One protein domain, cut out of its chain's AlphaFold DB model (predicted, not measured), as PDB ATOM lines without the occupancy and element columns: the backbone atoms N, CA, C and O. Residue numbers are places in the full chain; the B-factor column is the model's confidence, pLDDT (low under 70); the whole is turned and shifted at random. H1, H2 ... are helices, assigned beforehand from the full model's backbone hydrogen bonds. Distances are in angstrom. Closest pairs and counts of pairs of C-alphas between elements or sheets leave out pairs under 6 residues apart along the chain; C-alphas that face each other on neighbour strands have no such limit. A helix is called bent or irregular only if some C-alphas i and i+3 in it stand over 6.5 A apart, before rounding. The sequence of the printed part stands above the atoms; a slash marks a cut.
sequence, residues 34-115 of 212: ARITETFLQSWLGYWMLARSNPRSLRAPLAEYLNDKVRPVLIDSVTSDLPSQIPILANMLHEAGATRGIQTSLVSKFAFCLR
ATOM      1  N   ALA A  34      10.948  13.040  21.441       96.31
ATOM      2  CA  ALA A  34       9.542  12.663  21.577       96.31
ATOM      3  C   ALA A  34       8.606  13.861  21.349       96.31
ATOM      4  O   ALA A  34       7.558  13.731  20.726       96.31
ATOM      5  N   ARG A  35       9.010  15.045  21.824       97.19
ATOM      6  CA  ARG A  35       8.254  16.291  21.681       97.19
ATOM      7  C   ARG A  35       9.199  17.480  21.563       97.19
ATOM      8  O   ARG A  35      10.144  17.608  22.337       97.19
ATOM      9  N   ILE A  36       8.920  18.375  20.625       97.50
ATOM     10  CA  ILE A  36       9.586  19.671  20.483       97.50
ATOM     11  C   ILE A  36       9.196  20.512  21.697       97.50
ATOM     12  O   ILE A  36       8.018  20.796  21.903       97.50
ATOM     13  N   THR A  37      10.183  20.875  22.511       95.38
ATOM     14  CA  THR A  37      10.007  21.709  23.706       95.38
ATOM     15  C   THR A  37      10.439  23.145  23.430       95.38
ATOM     16  O   THR A  37      11.173  23.408  22.475       95.38
ATOM     17  N   GLU A  38      10.051  24.086  24.293       93.88
ATOM     18  CA  GLU A  38      10.540  25.466  24.198       93.88
ATOM     19  C   GLU A  38      12.073  25.546  24.317       93.88
ATOM     20  O   GLU A  38      12.707  26.296  23.575       93.88
ATOM     21  N   THR A  39      12.683  24.742  25.194       92.38
ATOM     22  CA  THR A  39      14.144  24.692  25.373       92.38
ATOM     23  C   THR A  39      14.851  24.245  24.097       92.38
ATOM     24  O   THR A  39      15.802  24.892  23.652       92.38
ATOM     25  N   PHE A  40      14.363  23.168  23.473       95.81
ATOM     26  CA  PHE A  40      14.875  22.721  22.182       95.81
ATOM     27  C   PHE A  40      14.693  23.817  21.125       95.81
ATOM     28  O   PHE A  40      15.651  24.198  20.450       95.81
ATOM     29  N   LEU A  41      13.489  24.389  21.038       96.38
ATOM     30  CA  LEU A  41      13.150  25.409  20.054       96.38
ATOM     31  C   LEU A  41      14.003  26.675  20.219       96.38
ATOM     32  O   LEU A  41      14.393  27.279  19.226       96.38
ATOM     33  N   GLN A  42      14.363  27.067  21.442       94.38
ATOM     34  CA  GLN A  42      15.283  28.178  21.683       94.38
ATOM     35  C   GLN A  42      16.655  27.935  21.046       94.38
ATOM     36  O   GLN A  42      17.170  28.823  20.363       94.38
ATOM     37  N   SER A  43      17.242  26.759  21.279       94.94
ATOM     38  CA  SER A  43      18.543  26.386  20.710       94.94
ATOM     39  C   SER A  43      18.464  26.290  19.185       94.94
ATOM     40  O   SER A  43      19.281  26.878  18.472       94.94
ATOM     41  N   TRP A  44      17.408  25.644  18.685       97.75
ATOM     42  CA  TRP A  44      17.139  25.465  17.262       97.75
ATOM     43  C   TRP A  44      16.959  26.805  16.527       97.75
ATOM     44  O   TRP A  44      17.636  27.073  15.535       97.75
ATOM     45  N   LEU A  45      16.110  27.699  17.045       97.44
ATOM     46  CA  LEU A  45      15.894  29.037  16.482       97.44
ATOM     47  C   LEU A  45      17.161  29.895  16.542       97.44
ATOM     48  O   LEU A  45      17.377  30.722  15.658       97.44
ATOM     49  N   GLY A  46      17.976  29.734  17.589       96.31
ATOM     50  CA  GLY A  46      19.261  30.416  17.719       96.31
ATOM     51  C   GLY A  46      20.224  30.018  16.604       96.31
ATOM     52  O   GLY A  46      20.742  30.892  15.913       96.31
ATOM     53  N   TYR A  47      20.386  28.712  16.381       95.44
ATOM     54  CA  TYR A  47      21.240  28.170  15.324       95.44
ATOM     55  C   TYR A  47      20.842  28.681  13.933       95.44
ATOM     56  O   TYR A  47      21.674  29.175  13.177       95.44
ATOM     57  N   TRP A  48      19.547  28.646  13.623       95.62
ATOM     58  CA  TRP A  48      19.024  29.068  12.322       95.62
ATOM     59  C   TRP A  48      18.846  30.585  12.160       95.62
ATOM     60  O   TRP A  48      18.332  31.035  11.130       95.62
ATOM     61  N   MET A  49      19.250  31.373  13.165       94.56
ATOM     62  CA  MET A  49      19.083  32.832  13.244       94.56
ATOM     63  C   MET A  49      17.622  33.313  13.160       94.56
ATOM     64  O   MET A  49      17.336  34.427  12.723       94.56
ATOM     65  N   LEU A  50      16.680  32.490  13.616       96.12
ATOM     66  CA  LEU A  50      15.236  32.749  13.596       96.12
ATOM     67  C   LEU A  50      14.691  33.248  14.946       96.12
ATOM     68  O   LEU A  50      13.498  33.515  15.083       96.12
ATOM     69  N   ALA A  51      15.547  33.392  15.960       94.38
ATOM     70  CA  ALA A  51      15.126  33.785  17.306       94.38
ATOM     71  C   ALA A  51      14.509  35.196  17.376       94.38
ATOM     72  O   ALA A  51      13.660  35.445  18.230       94.38
ATOM     73  N   ARG A  52      14.911  36.121  16.489       92.44
ATOM     74  CA  ARG A  52      14.366  37.494  16.453       92.44
ATOM     75  C   ARG A  52      12.940  37.542  15.898       92.44
ATOM     76  O   ARG A  52      12.114  38.289  16.418       92.44
ATOM     77  N   SER A  53      12.646  36.745  14.872       92.62
ATOM     78  CA  SER A  53      11.309  36.646  14.271       92.62
ATOM     79  C   SER A  53      10.348  35.775  15.089       92.62
ATOM     80  O   SER A  53       9.137  35.864  14.898       92.62
ATOM     81  N   ASN A  54      10.871  34.985  16.034       95.31
ATOM     82  CA  ASN A  54      10.112  34.077  16.901       95.31
ATOM     83  C   ASN A  54      10.422  34.366  18.387       95.31
ATOM     84  O   ASN A  54      11.209  33.649  19.025       95.31
ATOM     85  N   PRO A  55       9.853  35.458  18.941       94.38
ATOM     86  CA  PRO A  55      10.069  35.868  20.331       94.38
ATOM     87  C   PRO A  55       9.586  34.800  21.319       94.38
ATOM     88  O   PRO A  55       8.755  33.962  20.979       94.38
ATOM     89  N   ARG A  56      10.047  34.882  22.577       95.31
ATOM     90  CA  ARG A  56       9.685  33.938  23.655       95.31
ATOM     91  C   ARG A  56       8.176  33.701  23.771       95.31
ATOM     92  O   ARG A  56       7.757  32.556  23.839       95.31
ATOM     93  N   SER A  57       7.372  34.761  23.678       94.88
ATOM     94  CA  SER A  57       5.907  34.685  23.772       94.88
ATOM     95  C   SER A  57       5.242  33.792  22.715       94.88
ATOM     96  O   SER A  57       4.111  33.379  22.919       94.88
ATOM     97  N   LEU A  58       5.914  33.504  21.595       95.44
ATOM     98  CA  LEU A  58       5.390  32.649  20.525       95.44
ATOM     99  C   LEU A  58       5.983  31.236  20.528       95.44
ATOM    100  O   LEU A  58       5.577  30.403  19.727       95.44
ATOM    101  N   ARG A  59       6.949  30.925  21.399       95.50
ATOM    102  CA  ARG A  59       7.668  29.644  21.325       95.50
ATOM    103  C   ARG A  59       6.833  28.458  21.780       95.50
ATOM    104  O   ARG A  59       6.921  27.412  21.152       95.50
ATOM    105  N   ALA A  60       6.031  28.618  22.828       94.88
ATOM    106  CA  ALA A  60       5.107  27.580  23.274       94.88
ATOM    107  C   ALA A  60       4.072  27.208  22.188       94.88
ATOM    108  O   ALA A  60       4.056  26.039  21.799       94.88
ATOM    109  N   PRO A  61       3.295  28.156  21.614       95.62
ATOM    110  CA  PRO A  61       2.358  27.818  20.542       95.62
ATOM    111  C   PRO A  61       3.071  27.312  19.280       95.62
ATOM    112  O   PRO A  61       2.603  26.373  18.644       95.62
ATOM    113  N   LEU A  62       4.246  27.851  18.934       98.06
ATOM    114  CA  LEU A  62       5.041  27.319  17.825       98.06
ATOM    115  C   LEU A  62       5.456  25.862  18.064       98.06
ATOM    116  O   LEU A  62       5.324  25.041  17.163       98.06
ATOM    117  N   ALA A  63       5.935  25.518  19.259       97.75
ATOM    118  CA  ALA A  63       6.308  24.148  19.588       97.75
ATOM    119  C   ALA A  63       5.107  23.193  19.501       97.75
ATOM    120  O   ALA A  63       5.248  22.093  18.973       97.75
ATOM    121  N   GLU A  64       3.930  23.608  19.972       97.31
ATOM    122  CA  GLU A  64       2.689  22.835  19.860       97.31
ATOM    123  C   GLU A  64       2.346  22.530  18.396       97.31
ATOM    124  O   GLU A  64       2.308  21.364  18.006       97.31
ATOM    125  N   TYR A  65       2.245  23.552  17.543       98.12
ATOM    126  CA  TYR A  65       1.947  23.345  16.123       98.12
ATOM    127  C   TYR A  65       3.039  22.567  15.382       98.12
ATOM    128  O   TYR A  65       2.735  21.785  14.476       98.12
ATOM    129  N   LEU A  66       4.311  22.746  15.758       98.25
ATOM    130  CA  LEU A  66       5.392  21.955  15.180       98.25
ATOM    131  C   LEU A  66       5.232  20.461  15.494       98.25
ATOM    132  O   LEU A  66       5.496  19.644  14.617       98.25
ATOM    133  N   ASN A  67       4.786  20.103  16.702       98.12
ATOM    134  CA  ASN A  67       4.525  18.711  17.078       98.12
ATOM    135  C   ASN A  67       3.258  18.155  16.428       98.12
ATOM    136  O   ASN A  67       3.284  17.045  15.909       98.12
ATOM    137  N   ASP A  68       2.169  18.921  16.462       97.25
ATOM    138  CA  ASP A  68       0.833  18.373  16.226       97.25
ATOM    139  C   ASP A  68       0.393  18.492  14.761       97.25
ATOM    140  O   ASP A  68      -0.528  17.795  14.331       97.25
ATOM    141  N   LYS A  69       1.028  19.385  13.987       97.19
ATOM    142  CA  LYS A  69       0.654  19.677  12.593       97.19
ATOM    143  C   LYS A  69       1.831  19.577  11.629       97.19
ATOM    144  O   LYS A  69       1.751  18.849  10.648       97.19
ATOM    145  N   VAL A  70       2.932  20.278  11.900       97.88
ATOM    146  CA  VAL A  70       4.029  20.418  10.923       97.88
ATOM    147  C   VAL A  70       4.863  19.144  10.810       97.88
ATOM    148  O   VAL A  70       5.042  18.624   9.712       97.88
ATOM    149  N   ARG A  71       5.385  18.623  11.928       97.75
ATOM    150  CA  ARG A  71       6.247  17.432  11.922       97.75
ATOM    151  C   ARG A  71       5.545  16.190  11.352       97.75
ATOM    152  O   ARG A  71       6.185  15.552  10.520       97.75
ATOM    153  N   PRO A  72       4.286  15.860  11.712       96.75
ATOM    154  CA  PRO A  72       3.586  14.710  11.138       96.75
ATOM    155  C   PRO A  72       3.468  14.813   9.616       96.75
ATOM    156  O   PRO A  72       3.928  13.923   8.910       96.75
ATOM    157  N   VAL A  73       2.996  15.956   9.099       97.06
ATOM    158  CA  VAL A  73       2.859  16.170   7.649       97.06
ATOM    159  C   VAL A  73       4.193  15.980   6.929       97.06
ATOM    160  O   VAL A  73       4.244  15.302   5.910       97.06
ATOM    161  N   LEU A  74       5.292  16.527   7.450       96.75
ATOM    162  CA  LEU A  74       6.609  16.423   6.805       96.75
ATOM    163  C   LEU A  74       7.226  15.017   6.865       96.75
ATOM    164  O   LEU A  74       8.041  14.668   6.004       96.75
ATOM    165  N   ILE A  75       6.887  14.226   7.884       93.81
ATOM    166  CA  ILE A  75       7.324  12.829   7.989       93.81
ATOM    167  C   ILE A  75       6.521  11.959   7.019       93.81
ATOM    168  O   ILE A  75       7.128  11.202   6.263       93.81
ATOM    169  N   ASP A  76       5.199  12.125   7.004       93.75
ATOM    170  CA  ASP A  76       4.273  11.270   6.254       93.75
ATOM    171  C   ASP A  76       4.196  11.630   4.762       93.75
ATOM    172  O   ASP A  76       3.783  10.814   3.938       93.75
ATOM    173  N   SER A  77       4.618  12.842   4.386       92.69
ATOM    174  CA  SER A  77       4.631  13.276   2.989       92.69
ATOM    175  C   SER A  77       5.592  12.447   2.141       92.69
ATOM    176  O   SER A  77       6.779  12.265   2.461       92.69
ATOM    177  N   VAL A  78       5.096  12.041   0.974       92.31
ATOM    178  CA  VAL A  78       5.945  11.537  -0.102       92.31
ATOM    179  C   VAL A  78       6.895  12.639  -0.574       92.31
ATOM    180  O   VAL A  78       6.590  13.830  -0.532       92.31
ATOM    181  N   THR A  79       8.088  12.242  -1.014       88.75
ATOM    182  CA  THR A  79       9.183  13.178  -1.311       88.75
ATOM    183  C   THR A  79       8.812  14.242  -2.351       88.75
ATOM    184  O   THR A  79       9.251  15.381  -2.212       88.75
ATOM    185  N   SER A  80       8.016  13.888  -3.367       90.62
ATOM    186  CA  SER A  80       7.573  14.805  -4.429       90.62
ATOM    187  C   SER A  80       6.732  15.968  -3.914       90.62
ATOM    188  O   SER A  80       6.760  17.043  -4.503       90.62
ATOM    189  N   ASP A  81       6.021  15.760  -2.808       93.62
ATOM    190  CA  ASP A  81       5.020  16.702  -2.312       93.62
ATOM    191  C   ASP A  81       5.625  17.652  -1.276       93.62
ATOM    192  O   ASP A  81       5.087  18.724  -1.016       93.62
ATOM    193  N   LEU A  82       6.779  17.297  -0.697       93.94
ATOM    194  CA  LEU A  82       7.424  18.096   0.346       93.94
ATOM    195  C   LEU A  82       7.584  19.581  -0.029       93.94
ATOM    196  O   LEU A  82       7.292  20.411   0.832       93.94
ATOM    197  N   PRO A  83       8.006  19.967  -1.256       95.06
ATOM    198  CA  PRO A  83       8.147  21.377  -1.605       95.06
ATOM    199  C   PRO A  83       6.838  22.169  -1.532       95.06
ATOM    200  O   PRO A  83       6.851  23.287  -1.018       95.06
ATOM    201  N   SER A  84       5.714  21.598  -1.973       95.94
ATOM    202  CA  SER A  84       4.413  22.278  -1.925       95.94
ATOM    203  C   SER A  84       3.837  22.328  -0.505       95.94
ATOM    204  O   SER A  84       3.126  23.272  -0.162       95.94
ATOM    205  N   GLN A  85       4.218  21.395   0.376       97.38
ATOM    206  CA  GLN A  85       3.822  21.432   1.790       97.38
ATOM    207  C   GLN A  85       4.469  22.582   2.574       97.38
ATOM    208  O   GLN A  85       3.848  23.121   3.490       97.38
ATOM    209  N   ILE A  86       5.696  23.001   2.240       98.00
ATOM    210  CA  ILE A  86       6.398  24.070   2.974       98.00
ATOM    211  C   ILE A  86       5.594  25.384   3.050       98.00
ATOM    212  O   ILE A  86       5.409  25.883   4.167       98.00
ATOM    213  N   PRO A  87       5.124  25.986   1.937       97.12
ATOM    214  CA  PRO A  87       4.357  27.227   1.998       97.12
ATOM    215  C   PRO A  87       3.001  27.039   2.689       97.12
ATOM    216  O   PRO A  87       2.598  27.916   3.451       97.12
ATOM    217  N   ILE A  88       2.344  25.887   2.506       97.69
ATOM    218  CA  ILE A  88       1.065  25.559   3.157       97.69
ATOM    219  C   ILE A  88       1.230  25.554   4.680       97.69
ATOM    220  O   ILE A  88       0.503  26.239   5.398       97.69
ATOM    221  N   LEU A  89       2.233  24.835   5.183       98.38
ATOM    222  CA  LEU A  89       2.533  24.749   6.612       98.38
ATOM    223  C   LEU A  89       3.000  26.097   7.181       98.38
ATOM    224  O   LEU A  89       2.663  26.442   8.312       98.38
ATOM    225  N   ALA A  90       3.745  26.890   6.404       98.25
ATOM    226  CA  ALA A  90       4.154  28.232   6.816       98.25
ATOM    227  C   ALA A  90       2.959  29.187   6.956       98.25
ATOM    228  O   ALA A  90       2.932  29.977   7.899       98.25
ATOM    229  N   ASN A  91       1.983  29.100   6.049       98.12
ATOM    230  CA  ASN A  91       0.745  29.868   6.135       98.12
ATOM    231  C   ASN A  91      -0.118  29.404   7.320       98.12
ATOM    232  O   ASN A  91      -0.557  30.231   8.111       98.12
ATOM    233  N   MET A  92      -0.244  28.090   7.530       98.31
ATOM    234  CA  MET A  92      -0.966  27.520   8.674       98.31
ATOM    235  C   MET A  92      -0.414  28.016  10.022       98.31
ATOM    236  O   MET A  92      -1.177  28.418  10.898       98.31
ATOM    237  N   LEU A  93       0.914  28.032  10.197       98.25
ATOM    238  CA  LEU A  93       1.546  28.570  11.411       98.25
ATOM    239  C   LEU A  93       1.262  30.062  11.615       98.25
ATOM    240  O   LEU A  93       1.242  30.539  12.753       98.25
ATOM    241  N   HIS A  94       1.109  30.818  10.531       97.81
ATOM    242  CA  HIS A  94       0.782  32.234  10.605       97.81
ATOM    243  C   HIS A  94      -0.680  32.451  11.001       97.81
ATOM    244  O   HIS A  94      -0.937  33.193  11.947       97.81
ATOM    245  N   GLU A  95      -1.613  31.766  10.336       97.62
ATOM    246  CA  GLU A  95      -3.054  31.834  10.615       97.62
ATOM    247  C   GLU A  95      -3.384  31.413  12.052       97.62
ATOM    248  O   GLU A  95      -4.242  32.003  12.702       97.62
ATOM    249  N   ALA A  96      -2.632  30.451  12.588       96.75
ATOM    250  CA  ALA A  96      -2.714  30.014  13.977       96.75
ATOM    251  C   ALA A  96      -2.147  31.010  15.010       96.75
ATOM    252  O   ALA A  96      -2.208  30.754  16.212       96.75
ATOM    253  N   GLY A  97      -1.515  32.103  14.573       96.44
ATOM    254  CA  GLY A  97      -0.825  33.042  15.462       96.44
ATOM    255  C   GLY A  97       0.459  32.486  16.096       96.44
ATOM    256  O   GLY A  97       1.025  33.117  16.989       96.44
ATOM    257  N   ALA A  98       0.962  31.335  15.636       97.12
ATOM    258  CA  ALA A  98       2.190  30.722  16.147       97.12
ATOM    259  C   ALA A  98       3.465  31.448  15.671       97.12
ATOM    260  O   ALA A  98       4.549  31.247  16.218       97.12
ATOM    261  N   THR A  99       3.353  32.315  14.659       97.44
ATOM    262  CA  THR A  99       4.463  33.095  14.084       97.44
ATOM    263  C   THR A  99       4.026  34.525  13.727       97.44
ATOM    264  O   THR A  99       2.856  34.782  13.463       97.44
ATOM    265  N   ARG A 100       4.970  35.488  13.690       91.50
ATOM    266  CA  ARG A 100       4.715  36.923  13.381       91.50
ATOM    267  C   ARG A 100       4.423  37.239  11.895       91.50
ATOM    268  O   ARG A 100       4.550  38.387  11.485       91.50
ATOM    269  N   GLY A 101       4.099  36.237  11.084       95.62
ATOM    270  CA  GLY A 101       3.953  36.326   9.629       95.62
ATOM    271  C   GLY A 101       4.239  34.974   8.980       95.62
ATOM    272  O   GLY A 101       4.654  34.044   9.669       95.62
ATOM    273  N   ILE A 102       4.089  34.867   7.660       96.62
ATOM    274  CA  ILE A 102       4.416  33.632   6.935       96.62
ATOM    275  C   ILE A 102       5.934  33.393   7.007       96.62
ATOM    276  O   ILE A 102       6.734  34.203   6.542       96.62
ATOM    277  N   GLN A 103       6.361  32.276   7.604       96.12
ATOM    278  CA  GLN A 103       7.786  31.964   7.797       96.12
ATOM    279  C   GLN A 103       8.239  30.718   7.028       96.12
ATOM    280  O   GLN A 103       8.664  29.719   7.604       96.12
ATOM    281  N   THR A 104       8.252  30.806   5.700       97.06
ATOM    282  CA  THR A 104       8.757  29.751   4.796       97.06
ATOM    283  C   THR A 104      10.194  29.321   5.119       97.06
ATOM    284  O   THR A 104      10.527  28.139   5.051       97.06
ATOM    285  N   SER A 105      11.058  30.256   5.539       96.56
ATOM    286  CA  SER A 105      12.427  29.923   5.971       96.56
ATOM    287  C   SER A 105      12.449  29.056   7.232       96.56
ATOM    288  O   SER A 105      13.258  28.138   7.316       96.56
ATOM    289  N   LEU A 106      11.538  29.283   8.185       98.06
ATOM    290  CA  LEU A 106      11.421  28.448   9.380       98.06
ATOM    291  C   LEU A 106      10.993  27.030   9.010       98.06
ATOM    292  O   LEU A 106      11.658  26.071   9.397       98.06
ATOM    293  N   VAL A 107       9.923  26.901   8.225       98.31
ATOM    294  CA  VAL A 107       9.372  25.587   7.871       98.31
ATOM    295  C   VAL A 107      10.332  24.795   6.984       98.31
ATOM    296  O   VAL A 107      10.559  23.622   7.255       98.31
ATOM    297  N   SER A 108      10.977  25.420   5.993       98.25
ATOM    298  CA  SER A 108      11.979  24.739   5.150       98.25
ATOM    299  C   SER A 108      13.197  24.256   5.940       98.25
ATOM    300  O   SER A 108      13.666  23.147   5.710       98.25
ATOM    301  N   LYS A 109      13.695  25.033   6.911       98.25
ATOM    302  CA  LYS A 109      14.798  24.610   7.793       98.25
ATOM    303  C   LYS A 109      14.380  23.474   8.719       98.25
ATOM    304  O   LYS A 109      15.157  22.552   8.952       98.25
ATOM    305  N   PHE A 110      13.148  23.515   9.219       98.38
ATOM    306  CA  PHE A 110      12.601  22.445  10.045       98.38
ATOM    307  C   PHE A 110      12.426  21.149   9.236       98.38
ATOM    308  O   PHE A 110      12.871  20.082   9.659       98.38
ATOM    309  N   ALA A 111      11.889  21.256   8.021       98.19
ATOM    310  CA  ALA A 111      11.785  20.157   7.069       98.19
ATOM    311  C   ALA A 111      13.154  19.611   6.644       98.19
ATOM    312  O   ALA A 111      13.316  18.397   6.559       98.19
ATOM    313  N   PHE A 112      14.157  20.472   6.456       97.94
ATOM    314  CA  PHE A 112      15.539  20.058   6.220       97.94
ATOM    315  C   PHE A 112      16.080  19.218   7.383       97.94
ATOM    316  O   PHE A 112      16.628  18.146   7.151       97.94
ATOM    317  N   CYS A 113      15.868  19.629   8.638       97.94
ATOM    318  CA  CYS A 113      16.279  18.829   9.795       97.94
ATOM    319  C   CYS A 113      15.600  17.446   9.836       97.94
ATOM    320  O   CYS A 113      16.216  16.488  10.298       97.94
ATOM    321  N   LEU A 114      14.368  17.312   9.341       97.50
ATOM    322  CA  LEU A 114      13.670  16.024   9.265       97.50
ATOM    323  C   LEU A 114      14.116  15.174   8.065       97.50
ATOM    324  O   LEU A 114      14.286  13.963   8.199       97.50
ATOM    325  N   ARG A 115      14.307  15.795   6.896       96.00
ATOM    326  CA  ARG A 115      14.535  15.141   5.595       96.00
ATOM    327  C   ARG A 115      15.715  15.796   4.846       96.00
ATOM    328  O   ARG A 115      15.521  16.341   3.755       96.00
TER     329      ARG A 115
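This is residues 34 to 115 of the 212 residues of an uncharacterized protein of Gammaproteobacteria bacterium (UniProt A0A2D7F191). A hairpin of two helices, the long kinked H2 and H3, is crossed on one side by H4, while H1 crosses H2 at residues 59 to 63. The printed part has 82 residues, with helices H1, H2, H3, H4 and no named strand. It is all helix and compact, with radius of gyration of the C-alphas 11.6 A and spans 34 by 25 by 21 A.

H1, residues 38 to 47, begins at C-alpha 38 (10.540, 25.466, 24.198). H2, residues 56 to 76, measures 29.1 A and is irregular: C-alphas 57 and 60 are 7.2 A apart. H3 is residues 82 to 95; H4, residues 104 to 114, ends at C-alpha 114 (13.670, 16.024, 9.265).

H2 touches H1, closest C-alphas Arg 59 and Glu 38, 5.8 A. The hairpin H2 and H3 has a shallow tilt of 31 degrees. H4 touches H3, closest C-alphas Thr 104 and Ala 90, 5.3 A. Every O i to N i+4 pair is within hydrogen-bond range in H1 and H4, 11 of 17 in H2, 8 of 10 in H3.

No cut, no long link, no printed residue under 70.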